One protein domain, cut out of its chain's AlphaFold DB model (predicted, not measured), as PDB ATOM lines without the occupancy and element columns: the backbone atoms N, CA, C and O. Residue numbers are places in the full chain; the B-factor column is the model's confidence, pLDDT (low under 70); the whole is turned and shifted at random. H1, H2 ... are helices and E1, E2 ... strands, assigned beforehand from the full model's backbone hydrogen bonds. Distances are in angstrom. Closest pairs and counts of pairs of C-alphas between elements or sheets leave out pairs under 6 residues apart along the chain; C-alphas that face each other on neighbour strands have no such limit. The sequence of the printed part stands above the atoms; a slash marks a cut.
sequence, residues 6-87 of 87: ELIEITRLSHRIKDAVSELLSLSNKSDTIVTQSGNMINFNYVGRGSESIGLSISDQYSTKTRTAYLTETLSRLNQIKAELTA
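What this domain is: This is residues 6 to 87 of the 87 residues of an uncharacterized protein of Acinetobacter sp. GWC1_38_13 (UniProt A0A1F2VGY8). Two long helices, H1 and H2, lie side by side and run the same way, and a small sheet of three strands sits along one side of the pair, toward the helices' last residues. H1 meets the sheet with its residues 21 to 26 and H2 meets it thinly with residues 70 to 85, while residues 56 to 63 lead back from E3 to the first residue of H2. The printed part has 82 residues, with two named helices and three named strands in the chain order H1, E1, E2, E3, H2. The sheet has the order E1, E2, E3 and is antiparallel; the class is mixed, helices and strands. The whole is compact, with a radius of gyration of the C-alphas of 13.3 A, and elongated, spanning 41 by 21 by 17 A.

How they stand to each other: H1, residues 6 to 26, is joined by a short link to E1, residues 33 to 38. E2, residues 41 to 46, and E3, residues 50 to 55, follow through tight links, and a short link leads to H2, residues 64 to 86. E1, E2 and E3 form a meander, each strand the antiparallel neighbour of the one before. The hairpin of E1 and E2 has an angle of 162 degrees between directions, with N 36 and O 43 within hydrogen-bond range at 2.9 A. In the hairpin of E2 and E3 the angle is 164 degrees, and N 44 and O 52 are within hydrogen-bond range at 2.8 A. E1 and E3 are the edge strands. H1 and H2 touch at a shallow tilt of 22 degrees, the same way; their closest C-alphas, those of Ile 17 and Leu 75, are 5.5 A apart. H1 is on the sheet but only grazes it, with residues 21 to 26; its closest C-alphas to E1 are those of Leu 25 and Val 35, 5.4 A apart. H2 is on the sheet and only grazes it too, with residues 70 to 85; the closest C-alphas of E3 and H2 are those of Ile 54 and Thr 74, 7.5 A apart. In H1 and H2 every O i to N i+4 pair is within hydrogen-bond range.

Where its parts are: H1 begins at C-alpha 6 at (192.869, 133.706, 153.340) and is 30.6 A long from first to last C-alpha. E1 measures 16.3 A, E2 16.1 A and E3 17.4 A. H2 measures 32.8 A, from C-alpha 64 at (197.424, 137.099, 149.826) to C-alpha 86 at (174.143, 133.592, 126.928).

The domain as a whole: The two C-alphas farthest apart, those of Glu 6 and Gly 48, are 41.2 A apart. The printed part has no cut and no long link, and ends at residue 87, the chain's last. The mean pLDDT of the printed part of this model is 96.6, and no printed residue is under 70.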
ATOM      1  N   GLU A   6     192.564 133.046 154.603       79.06
ATOM      2  CA  GLU A   6     192.869 133.706 153.340       79.06
ATOM      3  C   GLU A   6     193.377 132.736 152.256       79.06
ATOM      4  O   GLU A   6     193.058 132.903 151.081       79.06
ATOM      5  N   LEU A   7     194.119 131.683 152.627       84.75
ATOM      6  CA  LEU A   7     194.557 130.651 151.675       84.75
ATOM      7  C   LEU A   7     193.389 129.754 151.238       84.75
ATOM      8  O   LEU A   7     193.330 129.322 150.084       84.75
ATOM      9  N   ILE A   8     192.436 129.515 152.144       91.62
ATOM     10  CA  ILE A   8     191.182 128.820 151.825       91.62
ATOM     11  C   ILE A   8     190.390 129.640 150.801       91.62
ATOM     12  O   ILE A   8     189.902 129.086 149.817       91.62
ATOM     13  N   GLU A   9     190.319 130.959 150.982       94.12
ATOM     14  CA  GLU A   9     189.604 131.847 150.065       94.12
ATOM     15  C   GLU A   9     190.230 131.886 148.664       94.12
ATOM     16  O   GLU A   9     189.514 131.754 147.672       94.12
ATOM     17  N   ILE A  10     191.561 131.968 148.562       95.44
ATOM     18  CA  ILE A  10     192.266 131.869 147.271       95.44
ATOM     19  C   ILE A  10     191.952 130.544 146.571       95.44
ATOM     20  O   ILE A  10     191.668 130.526 145.371       95.44
ATOM     21  N   THR A  11     191.972 129.433 147.312       95.50
ATOM     22  CA  THR A  11     191.670 128.101 146.765       95.50
ATOM     23  C   THR A  11     190.237 128.045 146.235       95.50
ATOM     24  O   THR A  11     190.000 127.602 145.109       95.50
ATOM     25  N   ARG A  12     189.280 128.565 147.011       97.44
ATOM     26  CA  ARG A  12     187.864 128.636 146.638       97.44
ATOM     27  C   ARG A  12     187.645 129.475 145.379       97.44
ATOM     28  O   ARG A  12     186.936 129.039 144.475       97.44
ATOM     29  N   LEU A  13     188.249 130.661 145.301       98.25
ATOM     30  CA  LEU A  13     188.163 131.525 144.121       98.25
ATOM     31  C   LEU A  13     188.791 130.862 142.893       98.25
ATOM     32  O   LEU A  13     188.196 130.885 141.820       98.25
ATOM     33  N   SER A  14     189.938 130.204 143.062       97.50
ATOM     34  CA  SER A  14     190.615 129.487 141.976       97.50
ATOM     35  C   SER A  14     189.752 128.360 141.405       97.50
ATOM     36  O   SER A  14     189.713 128.177 140.192       97.50
ATOM     37  N   HIS A  15     189.028 127.619 142.251       98.31
ATOM     38  CA  HIS A  15     188.073 126.606 141.789       98.31
ATOM     39  C   HIS A  15     186.926 127.236 140.991       98.31
ATOM     40  O   HIS A  15     186.672 126.820 139.869       98.31
ATOM     41  N   ARG A  16     186.314 128.310 141.503       98.62
ATOM     42  CA  ARG A  16     185.227 129.010 140.797       98.62
ATOM     43  C   ARG A  16     185.668 129.598 139.455       98.62
ATOM     44  O   ARG A  16     184.880 129.619 138.517       98.62
ATOM     45  N   ILE A  17     186.909 130.079 139.356       98.69
ATOM     46  CA  ILE A  17     187.490 130.532 138.084       98.69
ATOM     47  C   ILE A  17     187.635 129.359 137.117       98.69
ATOM     48  O   ILE A  17     187.271 129.505 135.956       98.69
ATOM     49  N   LYS A  18     188.121 128.196 137.570       98.38
ATOM     50  CA  LYS A  18     188.213 126.997 136.720       98.38
ATOM     51  C   LYS A  18     186.844 126.568 136.195       98.38
ATOM     52  O   LYS A  18     186.730 126.293 135.004       98.38
ATOM     53  N   ASP A  19     185.825 126.573 137.048       98.44
ATOM     54  CA  ASP A  19     184.453 126.245 136.648       98.44
ATOM     55  C   ASP A  19     183.942 127.246 135.599       98.44
ATOM     56  O   ASP A  19     183.509 126.849 134.518       98.44
ATOM     57  N   ALA A  20     184.101 128.551 135.853       98.50
ATOM     58  CA  ALA A  20     183.708 129.600 134.912       98.50
ATOM     59  C   ALA A  20     184.455 129.508 133.568       98.50
ATOM     60  O   ALA A  20     183.856 129.706 132.516       98.50
ATOM     61  N   VAL A  21     185.751 129.180 133.584       98.62
ATOM     62  CA  VAL A  21     186.545 128.938 132.369       98.62
ATOM     63  C   VAL A  21     186.001 127.738 131.599       98.62
ATOM     64  O   VAL A  21     185.829 127.831 130.387       98.62
ATOM     65  N   SER A  22     185.689 126.632 132.280       98.44
ATOM     66  CA  SER A  22     185.112 125.445 131.640       98.44
ATOM     67  C   SER A  22     183.760 125.742 130.986       98.44
ATOM     68  O   SER A  22     183.495 125.265 129.884       98.44
ATOM     69  N   GLU A  23     182.913 126.534 131.642       98.31
ATOM     70  CA  GLU A  23     181.633 126.986 131.089       98.31
ATOM     71  C   GLU A  23     181.829 127.916 129.883       98.31
ATOM     72  O   GLU A  23     181.188 127.745 128.855       98.31
ATOM     73  N   LEU A  24     182.753 128.874 129.952       98.56
ATOM     74  CA  LEU A  24     183.027 129.777 128.830       98.56
ATOM     75  C   LEU A  24     183.602 129.046 127.612       98.56
ATOM     76  O   LEU A  24     183.250 129.368 126.480       98.56
ATOM     77  N   LEU A  25     184.455 128.044 127.828       98.38
ATOM     78  CA  LEU A  25     184.974 127.204 126.748       98.38
ATOM     79  C   LEU A  25     183.852 126.430 126.041       98.38
ATOM     80  O   LEU A  25     183.901 126.282 124.820       98.38
ATOM     81  N   SER A  26     182.833 125.967 126.774       98.00
ATOM     82  CA  SER A  26     181.700 125.245 126.181       98.00
ATOM     83  C   SER A  26     180.748 126.152 125.394       98.00
ATOM     84  O   SER A  26     180.066 125.672 124.491       98.00
ATOM     85  N   LEU A  27     180.755 127.459 125.673       97.25
ATOM     86  CA  LEU A  27     180.002 128.477 124.933       97.25
ATOM     87  C   LEU A  27     180.699 128.946 123.642       97.25
ATOM     88  O   LEU A  27     180.139 129.753 122.903       97.25
ATOM     89  N   SER A  28     181.908 128.459 123.348       97.44
ATOM     90  CA  SER A  28     182.662 128.878 122.165       97.44
ATOM     91  C   SER A  28     181.894 128.625 120.859       97.44
ATOM     92  O   SER A  28     181.540 127.493 120.528       97.44
ATOM     93  N   ASN A  29     181.747 129.670 120.044       96.75
ATOM     94  CA  ASN A  29     181.051 129.652 118.763       96.75
ATOM     95  C   ASN A  29     181.902 130.309 117.661       96.75
ATOM     96  O   ASN A  29     182.244 131.486 117.731       96.75
ATOM     97  N   LYS A  30     182.201 129.561 116.591       96.25
ATOM     98  CA  LYS A  30     183.045 130.026 115.473       96.25
ATOM     99  C   LYS A  30     182.467 131.203 114.685       96.25
ATOM    100  O   LYS A  30     183.232 131.879 114.004       96.25
ATOM    101  N   SER A  31     181.159 131.424 114.755       96.25
ATOM    102  CA  SER A  31     180.482 132.510 114.041       96.25
ATOM    103  C   SER A  31     180.298 133.771 114.888       96.25
ATOM    104  O   SER A  31     179.888 134.789 114.344       96.25
ATOM    105  N   ASP A  32     180.580 133.712 116.193       95.19
ATOM    106  CA  ASP A  32     180.328 134.821 117.118       95.19
ATOM    107  C   ASP A  32     181.531 135.106 118.025       95.19
ATOM    108  O   ASP A  32     182.174 136.149 117.886       95.19
ATOM    109  N   THR A  33     181.862 134.170 118.918       97.62
ATOM    110  CA  THR A  33     182.948 134.316 119.891       97.62
ATOM    111  C   THR A  33     183.688 132.997 120.072       97.62
ATOM    112  O   THR A  33     183.145 132.028 120.599       97.62
ATOM    113  N   ILE A  34     184.957 132.955 119.666       98.31
ATOM    114  CA  ILE A  34     185.824 131.791 119.870       98.31
ATOM    115  C   ILE A  34     186.522 131.937 121.219       98.31
ATOM    116  O   ILE A  34     187.236 132.916 121.441       98.31
ATOM    117  N   VAL A  35     186.355 130.948 122.095       98.44
ATOM    118  CA  VAL A  35     186.969 130.928 123.428       98.44
ATOM    119  C   VAL A  35     188.038 129.843 123.478       98.44
ATOM    120  O   VAL A  35     187.796 128.699 123.098       98.44
ATOM    121  N   THR A  36     189.237 130.190 123.942       98.38
ATOM    122  CA  THR A  36     190.354 129.245 124.092       98.38
ATOM    123  C   THR A  36     191.099 129.479 125.397       98.38
ATOM    124  O   THR A  36     191.125 130.594 125.912       98.38
ATOM    125  N   GLN A  37     191.751 128.442 125.923       98.19
ATOM    126  CA  GLN A  37     192.629 128.558 127.086       98.19
ATOM    127  C   GLN A  37     194.058 128.165 126.709       98.19
ATOM    128  O   GLN A  37     194.292 127.183 126.007       98.19
ATOM    129  N   SER A  38     195.032 128.934 127.186       96.62
ATOM    130  CA  SER A  38     196.460 128.672 127.024       96.62
ATOM    131  C   SER A  38     197.167 128.906 128.354       96.62
ATOM    132  O   SER A  38     197.473 130.037 128.732       96.62
ATOM    133  N   GLY A  39     197.391 127.822 129.099       95.25
ATOM    134  CA  GLY A  39     197.971 127.885 130.439       95.25
ATOM    135  C   GLY A  39     197.135 128.752 131.387       95.25
ATOM    136  O   GLY A  39     195.957 128.476 131.620       95.25
ATOM    137  N   ASN A  40     197.756 129.805 131.924       97.12
ATOM    138  CA  ASN A  40     197.139 130.755 132.855       97.12
ATOM    139  C   ASN A  40     196.313 131.854 132.161       97.12
ATOM    140  O   ASN A  40     195.939 132.827 132.804       97.12
ATOM    141  N   MET A  41     196.063 131.753 130.858       98.19
ATOM    142  CA  MET A  41     195.344 132.775 130.106       98.19
ATOM    143  C   MET A  41     194.131 132.168 129.411       98.19
ATOM    144  O   MET A  41     194.232 131.105 128.797       98.19
ATOM    145  N   ILE A  42     192.995 132.850 129.494       98.62
ATOM    146  CA  ILE A  42     191.829 132.598 128.644       98.62
ATOM    147  C   ILE A  42     191.745 133.711 127.602       98.62
ATOM    148  O   ILE A  42     191.978 134.877 127.914       98.62
ATOM    149  N   ASN A  43     191.459 133.339 126.359       98.56
ATOM    150  CA  ASN A  43     191.381 134.249 125.226       98.56
ATOM    151  C   ASN A  43     189.985 134.185 124.617       98.56
ATOM    152  O   ASN A  43     189.465 133.096 124.359       98.56
ATOM    153  N   PHE A  44     189.439 135.357 124.326       98.44
ATOM    154  CA  PHE A  44     188.172 135.560 123.645       98.44
ATOM    155  C   PHE A  44     188.460 136.262 122.325       98.44
ATOM    156  O   PHE A  44     189.063 137.333 122.306       98.44
ATOM    157  N   ASN A  45     188.044 135.659 121.219       98.12
ATOM    158  CA  ASN A  45     188.088 136.282 119.906       98.12
ATOM    159  C   ASN A  45     186.655 136.509 119.427       98.12
ATOM    160  O   ASN A  45     185.982 135.572 118.990       98.12
ATOM    161  N   TYR A  46     186.199 137.751 119.536       96.69
ATOM    162  CA  TYR A  46     184.887 138.196 119.102       96.69
ATOM    163  C   TYR A  46     184.942 138.466 117.597       96.69
ATOM    164  O   TYR A  46     185.555 139.438 117.142       96.69
ATOM    165  N   VAL A  47     184.301 137.611 116.803       96.00
ATOM    166  CA  VAL A  47     184.341 137.658 115.337       96.00
ATOM    167  C   VAL A  47     183.897 139.042 114.852       96.00
ATOM    168  O   VAL A  47     182.803 139.507 115.161       96.00
ATOM    169  N   GLY A  48     184.793 139.735 114.140       95.88
ATOM    170  CA  GLY A  48     184.567 141.091 113.625       95.88
ATOM    171  C   GLY A  48     184.611 142.225 114.662       95.88
ATOM    172  O   GLY A  48     184.421 143.377 114.284       95.88
ATOM    173  N   ARG A  49     184.866 141.931 115.945       95.06
ATOM    174  CA  ARG A  49     184.848 142.908 117.055       95.06
ATOM    175  C   ARG A  49     186.172 143.010 117.821       95.06
ATOM    176  O   ARG A  49     186.375 143.985 118.534       95.06
ATOM    177  N   GLY A  50     187.083 142.053 117.641       96.25
ATOM    178  CA  GLY A  50     188.423 142.070 118.233       96.25
ATOM    179  C   GLY A  50     188.633 140.949 119.245       96.25
ATOM    180  O   GLY A  50     187.921 139.949 119.233       96.25
ATOM    181  N   SER A  51     189.629 141.106 120.116       96.75
ATOM    182  CA  SER A  51     190.024 140.067 121.068       96.75
ATOM    183  C   SER A  51     190.312 140.616 122.460       96.75
ATOM    184  O   SER A  51     190.847 141.714 122.596       96.75
ATOM    185  N   GLU A  52     190.038 139.804 123.475       96.75
ATOM    186  CA  GLU A  52     190.377 140.043 124.878       96.75
ATOM    187  C   GLU A  52     191.133 138.826 125.432       96.75
ATOM    188  O   GLU A  52     190.822 137.683 125.092       96.75
ATOM    189  N   SER A  53     192.113 139.065 126.302       98.00
ATOM    190  CA  SER A  53     192.854 138.018 127.009       98.00
ATOM    191  C   SER A  53     192.870 138.326 128.499       98.00
ATOM    192  O   SER A  53     193.188 139.444 128.900       98.00
ATOM    193  N   ILE A  54     192.556 137.326 129.322       98.38
ATOM    194  CA  ILE A  54     192.462 137.469 130.778       98.38
ATOM    195  C   ILE A  54     193.407 136.472 131.445       98.38
ATOM    196  O   ILE A  54     193.358 135.271 131.172       98.38
ATOM    197  N   GLY A  55     194.258 136.974 132.343       98.25
ATOM    198  CA  GLY A  55     195.056 136.139 133.238       98.25
ATOM    199  C   GLY A  55     194.183 135.535 134.341       98.25
ATOM    200  O   GLY A  55     193.381 136.225 134.956       98.25
ATOM    201  N   LEU A  56     194.327 134.236 134.597       98.38
ATOM    202  CA  LEU A  56     193.479 133.494 135.536       98.38
ATOM    203  C   LEU A  56     193.999 133.536 136.979       98.38
ATOM    204  O   LEU A  56     193.260 133.250 137.918       98.38
ATOM    205  N   SER A  57     195.276 133.874 137.161       96.88
ATOM    206  CA  SER A  57     195.936 134.016 138.459       96.88
ATOM    207  C   SER A  57     197.200 134.875 138.348       96.88
ATOM    208  O   SER A  57     197.713 135.101 137.249       96.88
ATOM    209  N   ILE A  58     197.721 135.327 139.489       97.12
ATOM    210  CA  ILE A  58     199.009 136.027 139.595       97.12
ATOM    211  C   ILE A  58     199.951 135.274 140.537       97.12
ATOM    212  O   ILE A  58     199.505 134.508 141.387       97.12
ATOM    213  N   SER A  59     201.254 135.519 140.381       95.62
ATOM    214  CA  SER A  59     202.329 134.851 141.128       95.62
ATOM    215  C   SER A  59     202.164 134.927 142.654       95.62
ATOM    216  O   SER A  59     201.711 135.931 143.207       95.62
ATOM    217  N   ASP A  60     202.644 133.897 143.348       93.38
ATOM    218  CA  ASP A  60     202.687 133.833 144.814       93.38
ATOM    219  C   ASP A  60     203.659 134.836 145.455       93.38
ATOM    220  O   ASP A  60     203.658 135.001 146.672       93.38
ATOM    221  N   GLN A  61     204.440 135.564 144.649       96.69
ATOM    222  CA  GLN A  61     205.231 136.709 145.115       96.69
ATOM    223  C   GLN A  61     204.357 137.879 145.608       96.69
ATOM    224  O   GLN A  61     204.841 138.758 146.321       96.69
ATOM    225  N   TYR A  62     203.083 137.925 145.202       96.25
ATOM    226  CA  TYR A  62     202.138 138.950 145.633       96.25
ATOM    227  C   TYR A  62     201.470 138.577 146.957       96.25
ATOM    228  O   TYR A  62     201.226 137.408 147.258       96.25
ATOM    229  N   SER A  63     201.101 139.598 147.735       95.50
ATOM    230  CA  SER A  63     200.402 139.392 149.007       95.50
ATOM    231  C   SER A  63     199.102 138.602 148.820       95.50
ATOM    232  O   SER A  63     198.426 138.718 147.795       95.50
ATOM    233  N   THR A  64     198.701 137.831 149.833       94.75
ATOM    234  CA  THR A  64     197.424 137.099 149.826       94.75
ATOM    235  C   THR A  64     196.239 138.022 149.545       94.75
ATOM    236  O   THR A  64     195.415 137.697 148.699       94.75
ATOM    237  N   LYS A  65     196.220 139.227 150.129       95.31
ATOM    238  CA  LYS A  65     195.209 140.257 149.842       95.31
ATOM    239  C   LYS A  65     195.157 140.632 148.356       95.31
ATOM    240  O   LYS A  65     194.073 140.681 147.780       95.31
ATOM    241  N   THR A  66     196.310 140.882 147.734       97.19
ATOM    242  CA  THR A  66     196.403 141.235 146.306       97.19
ATOM    243  C   THR A  66     195.911 140.094 145.421       97.19
ATOM    244  O   THR A  66     195.131 140.327 144.502       97.19
ATOM    245  N   ARG A  67     196.317 138.855 145.719       97.56
ATOM    246  CA  ARG A  67     195.880 137.665 144.976       97.56
ATOM    247  C   ARG A  67     194.370 137.458 145.087       97.56
ATOM    248  O   ARG A  67     193.717 137.248 144.072       97.56
ATOM    249  N   THR A  68     193.801 137.581 146.283       97.31
ATOM    250  CA  THR A  68     192.349 137.468 146.496       97.31
ATOM    251  C   THR A  68     191.570 138.531 145.720       97.31
ATOM    252  O   THR A  68     190.573 138.199 145.079       97.31
ATOM    253  N   ALA A  69     192.025 139.790 145.732       97.81
ATOM    254  CA  ALA A  69     191.393 140.864 144.963       97.81
ATOM    255  C   ALA A  69     191.435 140.573 143.455       97.81
ATOM    256  O   ALA A  69     190.391 140.560 142.807       97.81
ATOM    257  N   TYR A  70     192.610 140.211 142.931       98.44
ATOM    258  CA  TYR A  70     192.784 139.855 141.523       98.44
ATOM    259  C   TYR A  70     191.869 138.702 141.091       98.44
ATOM    260  O   TYR A  70     191.190 138.786 140.070       98.44
ATOM    261  N   LEU A  71     191.816 137.620 141.877       98.56
ATOM    262  CA  LEU A  71     190.968 136.464 141.574       98.56
ATOM    263  C   LEU A  71     189.476 136.824 141.640       98.56
ATOM    264  O   LEU A  71     188.684 136.333 140.839       98.56
ATOM    265  N   THR A  72     189.080 137.702 142.563       98.50
ATOM    266  CA  THR A  72     187.693 138.174 142.665       98.50
ATOM    267  C   THR A  72     187.287 138.976 141.428       98.50
ATOM    268  O   THR A  72     186.236 138.710 140.844       98.50
ATOM    269  N   GLU A  73     188.129 139.914 140.991       98.50
ATOM    270  CA  GLU A  73     187.901 140.717 139.782       98.50
ATOM    271  C   GLU A  73     187.890 139.848 138.522       98.50
ATOM    272  O   GLU A  73     186.984 139.963 137.695       98.50
ATOM    273  N   THR A  74     188.834 138.909 138.423       98.69
ATOM    274  CA  THR A  74     188.905 137.933 137.328       98.69
ATOM    275  C   THR A  74     187.608 137.135 137.240       98.69
ATOM    276  O   THR A  74     186.972 137.095 136.190       98.69
ATOM    277  N   LEU A  75     187.150 136.554 138.354       98.75
ATOM    278  CA  LEU A  75     185.895 135.809 138.396       98.75
ATOM    279  C   LEU A  75     184.687 136.686 138.028       98.75
ATOM    280  O   LEU A  75     183.771 136.216 137.353       98.75
ATOM    281  N   SER A  76     184.672 137.950 138.456       98.75
ATOM    282  CA  SER A  76     183.620 138.901 138.089       98.75
ATOM    283  C   SER A  76     183.578 139.132 136.577       98.75
ATOM    284  O   SER A  76     182.510 139.001 135.977       98.75
ATOM    285  N   ARG A  77     184.727 139.400 135.939       98.50
ATOM    286  CA  ARG A  77     184.800 139.617 134.486       98.50
ATOM    287  C   ARG A  77     184.391 138.369 133.705       98.50
ATOM    288  O   ARG A  77     183.612 138.484 132.765       98.50
ATOM    289  N   LEU A  78     184.835 137.182 134.124       98.62
ATOM    290  CA  LEU A  78     184.440 135.922 133.482       98.62
ATOM    291  C   LEU A  78     182.923 135.698 133.546       98.62
ATOM    292  O   LEU A  78     182.314 135.335 132.544       98.62
ATOM    293  N   ASN A  79     182.290 135.958 134.694       98.50
ATOM    294  CA  ASN A  79     180.836 135.834 134.816       98.50
ATOM    295  C   ASN A  79     180.081 136.871 133.977       98.50
ATOM    296  O   ASN A  79     179.023 136.551 133.440       98.50
ATOM    297  N   GLN A  80     180.620 138.085 133.848       98.31
ATOM    298  CA  GLN A  80     180.046 139.107 132.979       98.31
ATOM    299  C   GLN A  80     180.092 138.670 131.508       98.31
ATOM    300  O   GLN A  80     179.055 138.673 130.853       98.31
ATOM    301  N   ILE A  81     181.254 138.223 131.018       97.44
ATOM    302  CA  ILE A  81     181.390 137.707 129.646       97.44
ATOM    303  C   ILE A  81     180.444 136.523 129.433       97.44
ATOM    304  O   ILE A  81     179.770 136.444 128.414       97.44
ATOM    305  N   LYS A  82     180.336 135.614 130.410       97.44
ATOM    306  CA  LYS A  82     179.409 134.481 130.319       97.44
ATOM    307  C   LYS A  82     177.972 134.952 130.108       97.44
ATOM    308  O   LYS A  82     177.301 134.431 129.229       97.44
ATOM    309  N   ALA A  83     177.525 135.942 130.880       97.19
ATOM    310  CA  ALA A  83     176.196 136.517 130.718       97.19
ATOM    311  C   ALA A  83     176.010 137.132 129.320       97.19
ATOM    312  O   ALA A  83     174.991 136.867 128.693       97.19
ATOM    313  N   GLU A  84     177.007 137.864 128.811       93.81
ATOM    314  CA  GLU A  84     177.007 138.451 127.459       93.81
ATOM    315  C   GLU A  84     176.885 137.388 126.350       93.81
ATOM    316  O   GLU A  84     176.220 137.634 125.351       93.81
ATOM    317  N   LEU A  85     177.482 136.202 126.529       93.19
ATOM    318  CA  LEU A  85     177.429 135.105 125.550       93.19
ATOM    319  C   LEU A  85     176.156 134.246 125.630       93.19
ATOM    320  O   LEU A  85     175.904 133.443 124.733       93.19
ATOM    321  N   THR A  86     175.379 134.371 126.708       92.12
ATOM    322  CA  THR A  86     174.143 133.592 126.928       92.12
ATOM    323  C   THR A  86     172.856 134.415 126.843       92.12
ATOM    324  O   THR A  86     171.776 133.844 126.992       92.12
ATOM    325  N   ALA A  87     172.974 135.734 126.670       83.00
ATOM    326  CA  ALA A  87     171.854 136.662 126.515       83.00
ATOM    327  C   ALA A  87     171.281 136.621 125.092       83.00
ATOM    328  O   ALA A  87     170.038 136.715 124.976       83.00
TER     329      ALA A  87